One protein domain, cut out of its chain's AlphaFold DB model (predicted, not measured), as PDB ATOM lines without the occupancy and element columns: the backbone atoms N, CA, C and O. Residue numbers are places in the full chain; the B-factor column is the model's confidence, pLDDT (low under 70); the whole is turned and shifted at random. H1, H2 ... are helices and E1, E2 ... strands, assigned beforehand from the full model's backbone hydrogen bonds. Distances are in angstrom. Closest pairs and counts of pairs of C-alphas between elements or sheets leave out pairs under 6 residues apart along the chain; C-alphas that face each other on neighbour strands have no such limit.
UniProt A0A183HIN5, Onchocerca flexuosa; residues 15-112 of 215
ATOM      1  N   CYS A  15     124.194 156.001 182.528       69.31
ATOM      2  CA  CYS A  15     124.488 154.573 182.622       69.31
ATOM      3  C   CYS A  15     123.401 153.809 181.864       69.31
ATOM      4  O   CYS A  15     122.215 153.975 182.150       69.31
ATOM      5  N   LEU A  16     123.795 153.007 180.879       79.06
ATOM      6  CA  LEU A  16     122.872 152.192 180.101       79.06
ATOM      7  C   LEU A  16     122.604 150.879 180.839       79.06
ATOM      8  O   LEU A  16     123.525 150.102 181.036       79.06
ATOM      9  N   VAL A  17     121.356 150.591 181.201       81.12
ATOM     10  CA  VAL A  17     120.975 149.293 181.783       81.12
ATOM     11  C   VAL A  17     120.095 148.552 180.786       81.12
ATOM     12  O   VAL A  17     119.027 149.043 180.425       81.12
ATOM     13  N   VAL A  18     120.559 147.401 180.300       83.31
ATOM     14  CA  VAL A  18     119.923 146.678 179.187       83.31
ATOM     15  C   VAL A  18     119.869 145.180 179.430       83.31
ATOM     16  O   VAL A  18     120.784 144.585 180.004       83.31
ATOM     17  N   ASN A  19     118.804 144.545 178.941       86.12
ATOM     18  CA  ASN A  19     118.771 143.095 178.854       86.12
ATOM     19  C   ASN A  19     119.655 142.635 177.691       86.12
ATOM     20  O   ASN A  19     119.629 143.222 176.609       86.12
ATOM     21  N   TRP A  20     120.391 141.541 177.876       86.75
ATOM     22  CA  TRP A  20     121.236 140.980 176.819       86.75
ATOM     23  C   TRP A  20     120.457 140.646 175.532       86.75
ATOM     24  O   TRP A  20     121.009 140.744 174.438       86.75
ATOM     25  N   ARG A  21     119.165 140.291 175.639       88.31
ATOM     26  CA  ARG A  21     118.312 140.003 174.475       88.31
ATOM     27  C   ARG A  21     118.071 141.231 173.608       88.31
ATOM     28  O   ARG A  21     117.981 141.092 172.393       88.31
ATOM     29  N   ASP A  22     118.012 142.410 174.216       86.94
ATOM     30  CA  ASP A  22     117.749 143.664 173.505       86.94
ATOM     31  C   ASP A  22     118.954 144.119 172.677       86.94
ATOM     32  O   ASP A  22     118.805 144.938 171.769       86.94
ATOM     33  N   LEU A  23     120.139 143.578 172.972       86.69
ATOM     34  CA  LEU A  23     121.374 143.811 172.225       86.69
ATOM     35  C   LEU A  23     121.499 142.914 170.989       86.69
ATOM     36  O   LEU A  23     122.317 143.187 170.111       86.69
ATOM     37  N   LEU A  24     120.700 141.847 170.893       87.94
ATOM     38  CA  LEU A  24     120.772 140.914 169.774       87.94
ATOM     39  C   LEU A  24     120.365 141.603 168.468       87.94
ATOM     40  O   LEU A  24     119.294 142.196 168.367       87.94
ATOM     41  N   GLY A  25     121.221 141.490 167.450       83.06
ATOM     42  CA  GLY A  25     120.979 142.077 166.129       83.06
ATOM     43  C   GLY A  25     121.200 143.591 166.047       83.06
ATOM     44  O   GLY A  25     120.891 144.179 165.015       83.06
ATOM     45  N   ARG A  26     121.733 144.227 167.099       85.31
ATOM     46  CA  ARG A  26     122.161 145.631 167.061       85.31
ATOM     47  C   ARG A  26     123.647 145.743 166.752       85.31
ATOM     48  O   ARG A  26     124.433 144.872 167.116       85.31
ATOM     49  N   ASP A  27     124.030 146.861 166.146       86.06
ATOM     50  CA  ASP A  27     125.433 147.241 166.035       86.06
ATOM     51  C   ASP A  27     125.919 147.819 167.373       86.06
ATOM     52  O   ASP A  27     125.532 148.921 167.778       86.06
ATOM     53  N   LEU A  28     126.745 147.044 168.080       86.44
ATOM     54  CA  LEU A  28     127.292 147.445 169.373       86.44
ATOM     55  C   LEU A  28     128.266 148.618 169.242       86.44
ATOM     56  O   LEU A  28     128.298 149.462 170.126       86.44
ATOM     57  N   GLN A  29     129.017 148.737 168.147       86.06
ATOM     58  CA  GLN A  29     129.956 149.851 167.977       86.06
ATOM     59  C   GLN A  29     129.192 151.174 167.923       86.06
ATOM     60  O   GLN A  29     129.517 152.125 168.630       86.06
ATOM     61  N   VAL A  30     128.107 151.218 167.148       85.44
ATOM     62  CA  VAL A  30     127.248 152.406 167.053       85.44
ATOM     63  C   VAL A  30     126.556 152.697 168.382       85.44
ATOM     64  O   VAL A  30     126.493 153.852 168.802       85.44
ATOM     65  N   LEU A  31     126.053 151.662 169.059       82.94
ATOM     66  CA  LEU A  31     125.358 151.812 170.334       82.94
ATOM     67  C   LEU A  31     126.294 152.349 171.427       82.94
ATOM     68  O   LEU A  31     125.925 153.289 172.119       82.94
ATOM     69  N   PHE A  32     127.510 151.813 171.545       81.62
ATOM     70  CA  PHE A  32     128.492 152.196 172.568       81.62
ATOM     71  C   PHE A  32     129.298 153.460 172.236       81.62
ATOM     72  O   PHE A  32     130.027 153.953 173.092       81.62
ATOM     73  N   ASN A  33     129.135 154.019 171.034       79.19
ATOM     74  CA  ASN A  33     129.632 155.352 170.681       79.19
ATOM     75  C   ASN A  33     128.676 156.484 171.101       79.19
ATOM     76  O   ASN A  33     128.987 157.661 170.909       79.19
ATOM     77  N   GLN A  34     127.507 156.163 171.662       71.25
ATOM     78  CA  GLN A  34     126.589 157.160 172.211       71.25
ATOM     79  C   GLN A  34     127.089 157.696 173.564       71.25
ATOM     80  O   GLN A  34     127.905 157.077 174.241       71.25
ATOM     81  N   ALA A  35     126.585 158.861 173.979       60.88
ATOM     82  CA  ALA A  35     127.033 159.569 175.180       60.88
ATOM     83  C   ALA A  35     126.547 158.917 176.499       60.88
ATOM     84  O   ALA A  35     125.708 159.474 177.213       60.88
ATOM     85  N   PHE A  36     127.073 157.740 176.841       72.88
ATOM     86  CA  PHE A  36     126.952 157.125 178.166       72.88
ATOM     87  C   PHE A  36     128.327 156.697 178.693       72.88
ATOM     88  O   PHE A  36     129.215 156.340 177.930       72.88
ATOM     89  N   GLY A  37     128.537 156.800 180.009       69.50
ATOM     90  CA  GLY A  37     129.838 156.528 180.639       69.50
ATOM     91  C   GLY A  37     130.020 155.084 181.106       69.50
ATOM     92  O   GLY A  37     131.147 154.661 181.349       69.50
ATOM     93  N   ALA A  38     128.923 154.333 181.224       77.00
ATOM     94  CA  ALA A  38     128.925 152.924 181.594       77.00
ATOM     95  C   ALA A  38     127.713 152.196 180.992       77.00
ATOM     96  O   ALA A  38     126.685 152.820 180.713       77.00
ATOM     97  N   ALA A  39     127.823 150.879 180.830       82.69
ATOM     98  CA  ALA A  39     126.719 150.000 180.472       82.69
ATOM     99  C   ALA A  39     126.686 148.771 181.385       82.69
ATOM    100  O   ALA A  39     127.722 148.183 181.676       82.69
ATOM    101  N   ILE A  40     125.491 148.365 181.797       85.00
ATOM    102  CA  ILE A  40     125.212 147.169 182.584       85.00
ATOM    103  C   ILE A  40     124.345 146.249 181.726       85.00
ATOM    104  O   ILE A  40     123.199 146.574 181.399       85.00
ATOM    105  N   ILE A  41     124.897 145.095 181.364       87.56
ATOM    106  CA  ILE A  41     124.216 144.053 180.599       87.56
ATOM    107  C   ILE A  41     123.710 142.996 181.576       87.56
ATOM    108  O   ILE A  41     124.494 142.343 182.266       87.56
ATOM    109  N   VAL A  42     122.394 142.816 181.620       86.69
ATOM    110  CA  VAL A  42     121.743 141.840 182.497       86.69
ATOM    111  C   VAL A  42     121.589 140.509 181.765       86.69
ATOM    112  O   VAL A  42     120.889 140.427 180.750       86.69
ATOM    113  N   LEU A  43     122.235 139.470 182.291       88.38
ATOM    114  CA  LEU A  43     122.157 138.076 181.852       88.38
ATOM    115  C   LEU A  43     121.107 137.285 182.639       88.38
ATOM    116  O   LEU A  43     120.802 137.639 183.773       88.38
ATOM    117  N   PRO A  44     120.555 136.191 182.087       87.88
ATOM    118  CA  PRO A  44     119.589 135.374 182.810       87.88
ATOM    119  C   PRO A  44     120.261 134.672 184.000       87.88
ATOM    120  O   PRO A  44     121.449 134.365 183.949       87.88
ATOM    121  N   ALA A  45     119.486 134.397 185.054       83.50
ATOM    122  CA  ALA A  45     119.991 133.773 186.281       83.50
ATOM    123  C   ALA A  45     120.617 132.390 186.037       83.50
ATOM    124  O   ALA A  45     121.622 132.048 186.644       83.50
ATOM    125  N   ASN A  46     120.031 131.617 185.118       83.06
ATOM    126  CA  ASN A  46     120.523 130.302 184.729       83.06
ATOM    127  C   ASN A  46     120.787 130.288 183.224       83.06
ATOM    128  O   ASN A  46     119.876 130.501 182.421       83.06
ATOM    129  N   LEU A  47     122.038 130.036 182.850       79.50
ATOM    130  CA  LEU A  47     122.462 129.918 181.454       79.50
ATOM    131  C   LEU A  47     122.179 128.515 180.894       79.50
ATOM    132  O   LEU A  47     121.955 128.355 179.692       79.50
ATOM    133  N   ASP A  48     122.110 127.506 181.764       79.88
ATOM    134  CA  ASP A  48     121.886 126.110 181.377       79.88
ATOM    135  C   ASP A  48     120.480 125.855 180.843       79.88
ATOM    136  O   ASP A  48     120.311 125.054 179.925       79.88
ATOM    137  N   THR A  49     119.492 126.596 181.352       83.38
ATOM    138  CA  THR A  49     118.079 126.490 180.962       83.38
ATOM    139  C   THR A  49     117.776 127.122 179.601       83.38
ATOM    140  O   THR A  49     116.650 127.032 179.109       83.38
ATOM    141  N   LEU A  50     118.758 127.773 178.969       83.25
ATOM    142  CA  LEU A  50     118.596 128.374 177.650       83.25
ATOM    143  C   LEU A  50     118.526 127.298 176.558       83.25
ATOM    144  O   LEU A  50     119.296 126.340 176.548       83.25
ATOM    145  N   THR A  51     117.644 127.497 175.577       88.25
ATOM    146  CA  THR A  51     117.583 126.630 174.392       88.25
ATOM    147  C   THR A  51     118.888 126.708 173.588       88.25
ATOM    148  O   THR A  51     119.541 127.759 173.586       88.25
ATOM    149  N   PRO A  52     119.270 125.654 172.842       85.06
ATOM    150  CA  PRO A  52     120.516 125.653 172.068       85.06
ATOM    151  C   PRO A  52     120.594 126.814 171.063       85.06
ATOM    152  O   PRO A  52     121.636 127.445 170.923       85.06
ATOM    153  N   SER A  53     119.472 127.186 170.438       87.50
ATOM    154  CA  SER A  53     119.388 128.348 169.538       87.50
ATOM    155  C   SER A  53     119.571 129.696 170.245       87.50
ATOM    156  O   SER A  53     119.980 130.678 169.629       87.50
ATOM    157  N   THR A  54     119.257 129.769 171.536       87.62
ATOM    158  CA  THR A  54     119.461 130.965 172.358       87.62
ATOM    159  C   THR A  54     120.912 131.053 172.824       87.62
ATOM    160  O   THR A  54     121.481 132.143 172.817       87.62
ATOM    161  N   LYS A  55     121.538 129.910 173.140       84.81
ATOM    162  CA  LYS A  55     122.966 129.823 173.478       84.81
ATOM    163  C   LYS A  55     123.856 130.286 172.321       84.81
ATOM    164  O   LYS A  55     124.772 131.066 172.548       84.81
ATOM    165  N   THR A  56     123.549 129.913 171.075       86.44
ATOM    166  CA  THR A  56     124.323 130.377 169.906       86.44
ATOM    167  C   THR A  56     124.200 131.883 169.667       86.44
ATOM    168  O   THR A  56     125.190 132.546 169.364       86.44
ATOM    169  N   LYS A  57     123.004 132.456 169.853       89.19
ATOM    170  CA  LYS A  57     122.797 133.915 169.786       89.19
ATOM    171  C   LYS A  57     123.589 134.648 170.863       89.19
ATOM    172  O   LYS A  57     124.189 135.682 170.587       89.19
ATOM    173  N   LEU A  58     123.600 134.096 172.069       87.12
ATOM    174  CA  LEU A  58     124.333 134.641 173.198       87.12
ATOM    175  C   LEU A  58     125.857 134.563 172.974       87.12
ATOM    176  O   LEU A  58     126.540 135.557 173.191       87.12
ATOM    177  N   ALA A  59     126.368 133.458 172.423       84.38
ATOM    178  CA  ALA A  59     127.771 133.329 172.015       84.38
ATOM    179  C   ALA A  59     128.163 134.323 170.899       84.38
ATOM    180  O   ALA A  59     129.267 134.865 170.885       84.38
ATOM    181  N   SER A  60     127.250 134.613 169.965       87.94
ATOM    182  CA  SER A  60     127.466 135.640 168.933       87.94
ATOM    183  C   SER A  60     127.555 137.055 169.527       87.94
ATOM    184  O   SER A  60     128.426 137.847 169.150       87.94
ATOM    185  N   LEU A  61     126.688 137.365 170.498       88.50
ATOM    186  CA  LEU A  61     126.737 138.624 171.240       88.50
ATOM    187  C   LEU A  61     128.052 138.758 172.014       88.50
ATOM    188  O   LEU A  61     128.700 139.796 171.941       88.50
ATOM    189  N   GLU A  62     128.462 137.702 172.709       86.44
ATOM    190  CA  GLU A  62     129.721 137.650 173.447       86.44
ATOM    191  C   GLU A  62     130.923 137.927 172.539       86.44
ATOM    192  O   GLU A  62     131.753 138.780 172.849       86.44
ATOM    193  N   LYS A  63     130.983 137.270 171.375       85.25
ATOM    194  CA  LYS A  63     132.021 137.535 170.376       85.25
ATOM    195  C   LYS A  63     132.026 139.007 169.963       85.25
ATOM    196  O   LYS A  63     133.086 139.613 169.874       85.25
ATOM    197  N   SER A  64     130.852 139.591 169.742       87.06
ATOM    198  CA  SER A  64     130.727 141.005 169.367       87.06
ATOM    199  C   SER A  64     131.204 141.948 170.478       87.06
ATOM    200  O   SER A  64     131.821 142.964 170.178       87.06
ATOM    201  N   LEU A  65     130.971 141.595 171.747       86.56
ATOM    202  CA  LEU A  65     131.478 142.332 172.909       86.56
ATOM    203  C   LEU A  65     133.001 142.210 173.056       86.56
ATOM    204  O   LEU A  65     133.645 143.188 173.414       86.56
ATOM    205  N   LEU A  66     133.591 141.054 172.738       84.00
ATOM    206  CA  LEU A  66     135.044 140.850 172.806       84.00
ATOM    207  C   LEU A  66     135.811 141.738 171.809       84.00
ATOM    208  O   LEU A  66     136.898 142.217 172.117       84.00
ATOM    209  N   TYR A  67     135.245 141.966 170.620       86.06
ATOM    210  CA  TYR A  67     135.824 142.845 169.593       86.06
ATOM    211  C   TYR A  67     135.327 144.297 169.686       86.06
ATOM    212  O   TYR A  67     135.627 145.112 168.808       86.06
ATOM    213  N   LEU A  68     134.550 144.635 170.718       86.00
ATOM    214  CA  LEU A  68     134.055 145.988 170.926       86.00
ATOM    215  C   LEU A  68     135.206 146.887 171.387       86.00
ATOM    216  O   LEU A  68     135.767 146.701 172.462       86.00
ATOM    217  N   ASN A  69     135.531 147.896 170.582       83.75
ATOM    218  CA  ASN A  69     136.511 148.912 170.938       83.75
ATOM    219  C   ASN A  69     135.765 150.128 171.488       83.75
ATOM    220  O   ASN A  69     135.286 150.960 170.722       83.75
ATOM    221  N   THR A  70     135.611 150.202 172.809       81.75
ATOM    222  CA  THR A  70     134.884 151.294 173.460       81.75
ATOM    223  C   THR A  70     135.628 151.815 174.683       81.75
ATOM    224  O   THR A  70     136.276 151.064 175.405       81.75
ATOM    225  N   ASN A  71     135.487 153.119 174.931       76.19
ATOM    226  CA  ASN A  71     135.941 153.766 176.164       76.19
ATOM    227  C   ASN A  71     134.876 153.709 177.279       76.19
ATOM    228  O   ASN A  71     135.086 154.252 178.364       76.19
ATOM    229  N   VAL A  72     133.720 153.092 177.010       81.06
ATOM    230  CA  VAL A  72     132.634 152.897 177.975       81.06
ATOM    231  C   VAL A  72     132.944 151.702 178.873       81.06
ATOM    232  O   VAL A  72     133.281 150.624 178.389       81.06
ATOM    233  N   ALA A  73     132.761 151.857 180.185       81.06
ATOM    234  CA  ALA A  73     132.867 150.732 181.110       81.06
ATOM    235  C   ALA A  73     131.675 149.776 180.927       81.06
ATOM    236  O   ALA A  73     130.534 150.145 181.209       81.06
ATOM    237  N   VAL A  74     131.929 148.554 180.454       84.44
ATOM    238  CA  VAL A  74     130.896 147.531 180.238       84.44
ATOM    239  C   VAL A  74     130.932 146.516 181.375       84.44
ATOM    240  O   VAL A  74     131.913 145.798 181.548       84.44
ATOM    241  N   TYR A  75     129.846 146.442 182.135       84.62
ATOM    242  CA  TYR A  75     129.643 145.484 183.211       84.62
ATOM    243  C   TYR A  75     128.599 144.459 182.796       84.62
ATOM    244  O   TYR A  75     127.578 144.797 182.196       84.62
ATOM    245  N   VAL A  76     128.832 143.202 183.151       86.00
ATOM    246  CA  VAL A  76     127.872 142.123 182.922       86.00
ATOM    247  C   VAL A  76     127.483 141.532 184.264       86.00
ATOM    248  O   VAL A  76     128.346 141.206 185.077       86.00
ATOM    249  N   VAL A  77     126.180 141.423 184.504       83.44
ATOM    250  CA  VAL A  77     125.619 140.965 185.779       83.44
ATOM    251  C   VAL A  77     124.591 139.873 185.539       83.44
ATOM    252  O   VAL A  77     123.790 139.945 184.606       83.44
ATOM    253  N   GLN A  78     124.597 138.850 186.388       84.81
ATOM    254  CA  GLN A  78     123.535 137.849 186.393       84.81
ATOM    255  C   GLN A  78     122.285 138.421 187.060       84.81
ATOM    256  O   GLN A  78     122.356 139.180 188.026       84.81
ATOM    257  N   GLN A  79     121.124 138.055 186.533       82.38
ATOM    258  CA  GLN A  79     119.852 138.549 187.022       82.38
ATOM    259  C   GLN A  79     119.563 138.016 188.426       82.38
ATOM    260  O   GLN A  79     119.349 136.822 188.625       82.38
ATOM    261  N   GLN A  80     119.499 138.936 189.384       80.19
ATOM    262  CA  GLN A  80     119.115 138.684 190.770       80.19
ATOM    263  C   GLN A  80     117.751 139.326 191.068       80.19
ATOM    264  O   GLN A  80     117.385 140.298 190.398       80.19
ATOM    265  N   PRO A  81     116.975 138.811 192.040       78.75
ATOM    266  CA  PRO A  81     115.672 139.379 192.396       78.75
ATOM    267  C   PRO A  81     115.749 140.867 192.773       78.75
ATOM    268  O   PRO A  81     114.928 141.657 192.320       78.75
ATOM    269  N   GLU A  82     116.780 141.264 193.521       72.56
ATOM    270  CA  GLU A  82     116.998 142.654 193.947       72.56
ATOM    271  C   GLU A  82     117.286 143.588 192.761       72.56
ATOM    272  O   GLU A  82     116.727 144.679 192.659       72.56
ATOM    273  N   LEU A  83     118.086 143.120 191.796       69.06
ATOM    274  CA  LEU A  83     118.408 143.878 190.588       69.06
ATOM    275  C   LEU A  83     117.170 144.107 189.703       69.06
ATOM    276  O   LEU A  83     117.054 145.146 189.060       69.06
ATOM    277  N   GLN A  84     116.226 143.162 189.666       67.69
ATOM    278  CA  GLN A  84     114.999 143.303 188.870       67.69
ATOM    279  C   GLN A  84     114.101 144.432 189.371       67.69
ATOM    280  O   GLN A  84     113.498 145.134 188.556       67.69
ATOM    281  N   LEU A  85     114.027 144.622 190.691       66.50
ATOM    282  CA  LEU A  85     113.277 145.724 191.289       66.50
ATOM    283  C   LEU A  85     113.883 147.066 190.869       66.50
ATOM    284  O   LEU A  85     113.166 147.925 190.363       66.50
ATOM    285  N   LEU A  86     115.212 147.177 190.945       66.56
ATOM    286  CA  LEU A  86     115.956 148.372 190.551       66.56
ATOM    287  C   LEU A  86     115.808 148.679 189.049       66.56
ATOM    288  O   LEU A  86     115.540 149.814 188.663       66.56
ATOM    289  N   VAL A  87     115.913 147.669 188.179       67.12
ATOM    290  CA  VAL A  87     115.722 147.837 186.724       67.12
ATOM    291  C   VAL A  87     114.295 148.282 186.399       67.12
ATOM    292  O   VAL A  87     114.096 149.149 185.544       67.12
ATOM    293  N   THR A  88     113.296 147.714 187.079       65.69
ATOM    294  CA  THR A  88     111.886 148.082 186.889       65.69
ATOM    295  C   THR A  88     111.639 149.518 187.342       65.69
ATOM    296  O   THR A  88     110.999 150.289 186.626       65.69
ATOM    297  N   GLU A  89     112.211 149.909 188.477       63.72
ATOM    298  CA  GLU A  89     112.152 151.272 188.992       63.72
ATOM    299  C   GLU A  89     112.773 152.264 187.994       63.72
ATOM    300  O   GLU A  89     112.079 153.175 187.533       63.72
ATOM    301  N   ILE A  90     114.001 152.021 187.516       63.84
ATOM    302  CA  ILE A  90     114.654 152.850 186.484       63.84
ATOM    303  C   ILE A  90     113.798 152.952 185.214       63.84
ATOM    304  O   ILE A  90     113.630 154.043 184.663       63.84
ATOM    305  N   ALA A  91     113.223 151.842 184.745       61.56
ATOM    306  CA  ALA A  91     112.386 151.838 183.548       61.56
ATOM    307  C   ALA A  91     111.113 152.688 183.719       61.56
ATOM    308  O   ALA A  91     110.680 153.349 182.770       61.56
ATOM    309  N   THR A  92     110.521 152.709 184.919       59.56
ATOM    310  CA  THR A  92     109.368 153.573 185.224       59.56
ATOM    311  C   THR A  92     109.749 155.050 185.319       59.56
ATOM    312  O   THR A  92     108.998 155.899 184.831       59.56
ATOM    313  N   PHE A  93     110.933 155.366 185.854       58.34
ATOM    314  CA  PHE A  93     111.463 156.730 185.886       58.34
ATOM    315  C   PHE A  93     111.824 157.245 184.484       58.34
ATOM    316  O   PHE A  93     111.514 158.388 184.158       58.34
ATOM    317  N   SER A  94     112.389 156.400 183.619       54.81
ATOM    318  CA  SER A  94     112.822 156.775 182.267       54.81
ATOM    319  C   SER A  94     111.676 157.039 181.279       54.81
ATOM    320  O   SER A  94     111.892 157.740 180.292       54.81
ATOM    321  N   LYS A  95     110.481 156.466 181.486       49.22
ATOM    322  CA  LYS A  95     109.323 156.628 180.579       49.22
ATOM    323  C   LYS A  95     108.452 157.848 180.889       49.22
ATOM    324  O   LYS A  95     107.599 158.204 180.077       49.22
ATOM    325  N   ARG A  96     108.631 158.494 182.043       47.06
ATOM    326  CA  ARG A  96     107.929 159.744 182.357       47.06
ATOM    327  C   ARG A  96     108.615 160.886 181.609       47.06
ATOM    328  O   ARG A  96     109.731 161.244 181.954       47.06
ATOM    329  N   SER A  97     107.949 161.459 180.606       47.66
ATOM    330  CA  SER A  97     108.344 162.752 180.026       47.66
ATOM    331  C   SER A  97     108.173 163.832 181.103       47.66
ATOM    332  O   SER A  97     107.027 164.097 181.476       47.66
ATOM    333  N   PRO A  98     109.242 164.421 181.678       52.22
ATOM    334  CA  PRO A  98     109.085 165.344 182.783       52.22
ATOM    335  C   PRO A  98     109.163 166.784 182.273       52.22
ATOM    336  O   PRO A  98     110.096 167.180 181.577       52.22
ATOM    337  N   THR A  99     108.180 167.583 182.668       53.84
ATOM    338  CA  THR A  99     108.266 169.044 182.687       53.84
ATOM    339  C   THR A  99     109.529 169.496 183.441       53.84
ATOM    340  O   THR A  99     110.007 168.803 184.340       53.84
ATOM    341  N   ALA A 100     110.084 170.665 183.097       48.28
ATOM    342  CA  ALA A 100     111.381 171.152 183.600       48.28
ATOM    343  C   ALA A 100     111.518 171.163 185.144       48.28
ATOM    344  O   ALA A 100     112.606 170.965 185.678       48.28
ATOM    345  N   VAL A 101     110.409 171.317 185.876       51.47
ATOM    346  CA  VAL A 101     110.372 171.251 187.350       51.47
ATOM    347  C   VAL A 101     110.513 169.814 187.866       51.47
ATOM    348  O   VAL A 101     111.233 169.572 188.833       51.47
ATOM    349  N   GLN A 102     109.905 168.836 187.191       53.34
ATOM    350  CA  GLN A 102     110.108 167.415 187.480       53.34
ATOM    351  C   GLN A 102     111.512 166.945 187.088       53.34
ATOM    352  O   GLN A 102     112.011 166.010 187.703       53.34
ATOM    353  N   GLN A 103     112.161 167.578 186.106       52.38
ATOM    354  CA  GLN A 103     113.578 167.336 185.815       52.38
ATOM    355  C   GLN A 103     114.485 167.875 186.923       52.38
ATOM    356  O   GLN A 103     115.464 167.220 187.250       52.38
ATOM    357  N   LEU A 104     114.146 169.013 187.541       53.00
ATOM    358  CA  LEU A 104     114.899 169.560 188.673       53.00
ATOM    359  C   LEU A 104     114.726 168.701 189.940       53.00
ATOM    360  O   LEU A 104     115.708 168.315 190.561       53.00
ATOM    361  N   LEU A 105     113.488 168.327 190.285       52.81
ATOM    362  CA  LEU A 105     113.209 167.396 191.391       52.81
ATOM    363  C   LEU A 105     113.779 166.000 191.115       52.81
ATOM    364  O   LEU A 105     114.318 165.358 192.012       52.81
ATOM    365  N   GLY A 106     113.709 165.566 189.857       52.44
ATOM    366  CA  GLY A 106     114.320 164.344 189.356       52.44
ATOM    367  C   GLY A 106     115.842 164.391 189.373       52.44
ATOM    368  O   GLY A 106     116.447 163.362 189.594       52.44
ATOM    369  N   ALA A 107     116.482 165.548 189.199       48.81
ATOM    370  CA  ALA A 107     117.932 165.696 189.333       48.81
ATOM    371  C   ALA A 107     118.373 165.606 190.801       48.81
ATOM    372  O   ALA A 107     119.426 165.045 191.094       48.81
ATOM    373  N   ILE A 108     117.539 166.091 191.728       49.81
ATOM    374  CA  ILE A 108     117.773 165.964 193.172       49.81
ATOM    375  C   ILE A 108     117.605 164.499 193.624       49.81
ATOM    376  O   ILE A 108     118.368 164.038 194.469       49.81
ATOM    377  N   SER A 109     116.676 163.733 193.032       51.31
ATOM    378  CA  SER A 109     116.478 162.303 193.341       51.31
ATOM    379  C   SER A 109     117.290 161.324 192.475       51.31
ATOM    380  O   SER A 109     117.559 160.208 192.907       51.31
ATOM    381  N   ALA A 110     117.744 161.706 191.280       47.28
ATOM    382  CA  ALA A 110     118.582 160.872 190.407       47.28
ATOM    383  C   ALA A 110     120.005 160.685 190.953       47.28
ATOM    384  O   ALA A 110     120.700 159.761 190.537       47.28
ATOM    385  N   ASN A 111     120.411 161.506 191.926       44.53
ATOM    386  CA  ASN A 111     121.652 161.337 192.682       44.53
ATOM    387  C   ASN A 111     121.617 160.182 193.706       44.53
ATOM    388  O   ASN A 111     122.598 159.986 194.417       44.53
ATOM    389  N   ILE A 112     120.527 159.411 193.814       48.03
ATOM    390  CA  ILE A 112     120.408 158.349 194.832       48.03
ATOM    391  C   ILE A 112     121.137 157.054 194.421       48.03
ATOM    392  O   ILE A 112     121.536 156.273 195.284       48.03
TER     393      ILE A 112
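Overview. This is residues 15 to 112 of the 215 residues of a protein of Onchocerca flexuosa (UniProt A0A183HIN5). A small parallel sheet of three strands lies in the middle of an elongated model, with helix H3 at one end of the long axis and a chain of two helices, H4 and H5, reaching away at the other. The short helices H1 and H2 lie on the sheet, H2 only grazing it with Phe 32, and both are near H3, while H4 only grazes the sheet and residues 99 to 105, of which 100 to 105 belong to H5, stick out free. The printed part has 98 residues, with five named helices and three named strands in the order E1 H1 H2 E2 H3 E3 H4 H5; the sheet runs E1 E2 E3, all parallel, and the class is mixed, helices and strands. The whole is loose, with a radius of gyration of the C-alphas of 15.7 A and spans of 48 by 31 by 19 A.

Along the chain. In the sheet, E1 is residues 15 to 19, 13.4 A long, beginning at C-alpha 15 at (124.488, 154.573, 182.622). E2 is residues 36 to 43, 20.0 A, and E3 is residues 73 to 78, 16.8 A. H1 is residues 20 to 23, 5.4 A, and H2 is residues 28 to 32, 5.8 A. H3, residues 52 to 66, is 21.0 A long and starts at C-alpha 52 at (120.516, 125.653, 172.068). H4 is residues 81 to 94, 20.3 A. H5 is residues 100 to 110, 14.3 A, and ends at C-alpha 110 at (118.582, 160.872, 190.407).

Arrangement. E2 is the inner strand; E1 is parallel to it at 23 degrees, with N 40 and O 16 2.7 A apart, within hydrogen-bond range. E3 is parallel to E2 at 20 degrees, with N 41 and O 75 2.8 A apart, also within range. E1, H1 H2, E2 and E2, H3, E3 are strand-helix-strand units, two parallel neighbour strands joined through helices, each with a right-handed crossover. H1 is on the sheet, over none of its strands, at a height over the sheet of 4.5 A, only just above the sheet's level, on a local plane fitted to just 6 C-alphas. H2 is only just on the sheet, with 5 pairs of C-alphas within 10 A, and only grazes it with Phe 32. H3 is not on the sheet; it is close to but not clearly touching H1, where the closest C-alphas, Leu 23 and Leu 61, are 7.5 A apart. H4 only grazes the sheet with residues 83 to 91; its closest C-alphas to E1 are those of Val 87 and Val 17, 7.4 A. H5 is apart from H4 and not on the sheet. Every O i to N i+4 pair is within hydrogen-bond range in H2 and H5, with 10 of 11 in H3 and 9 of 10 in H4; H1 is too short for such a pair.

Size, cuts and confidence. The two C-alphas farthest apart, those of Pro 52 and Val 101, are 49.1 A apart. The printed part has no cut and no long link. The mean pLDDT of the printed part is 74.7; it is under 70 at residues 15, 35, 37 and 83 to 112.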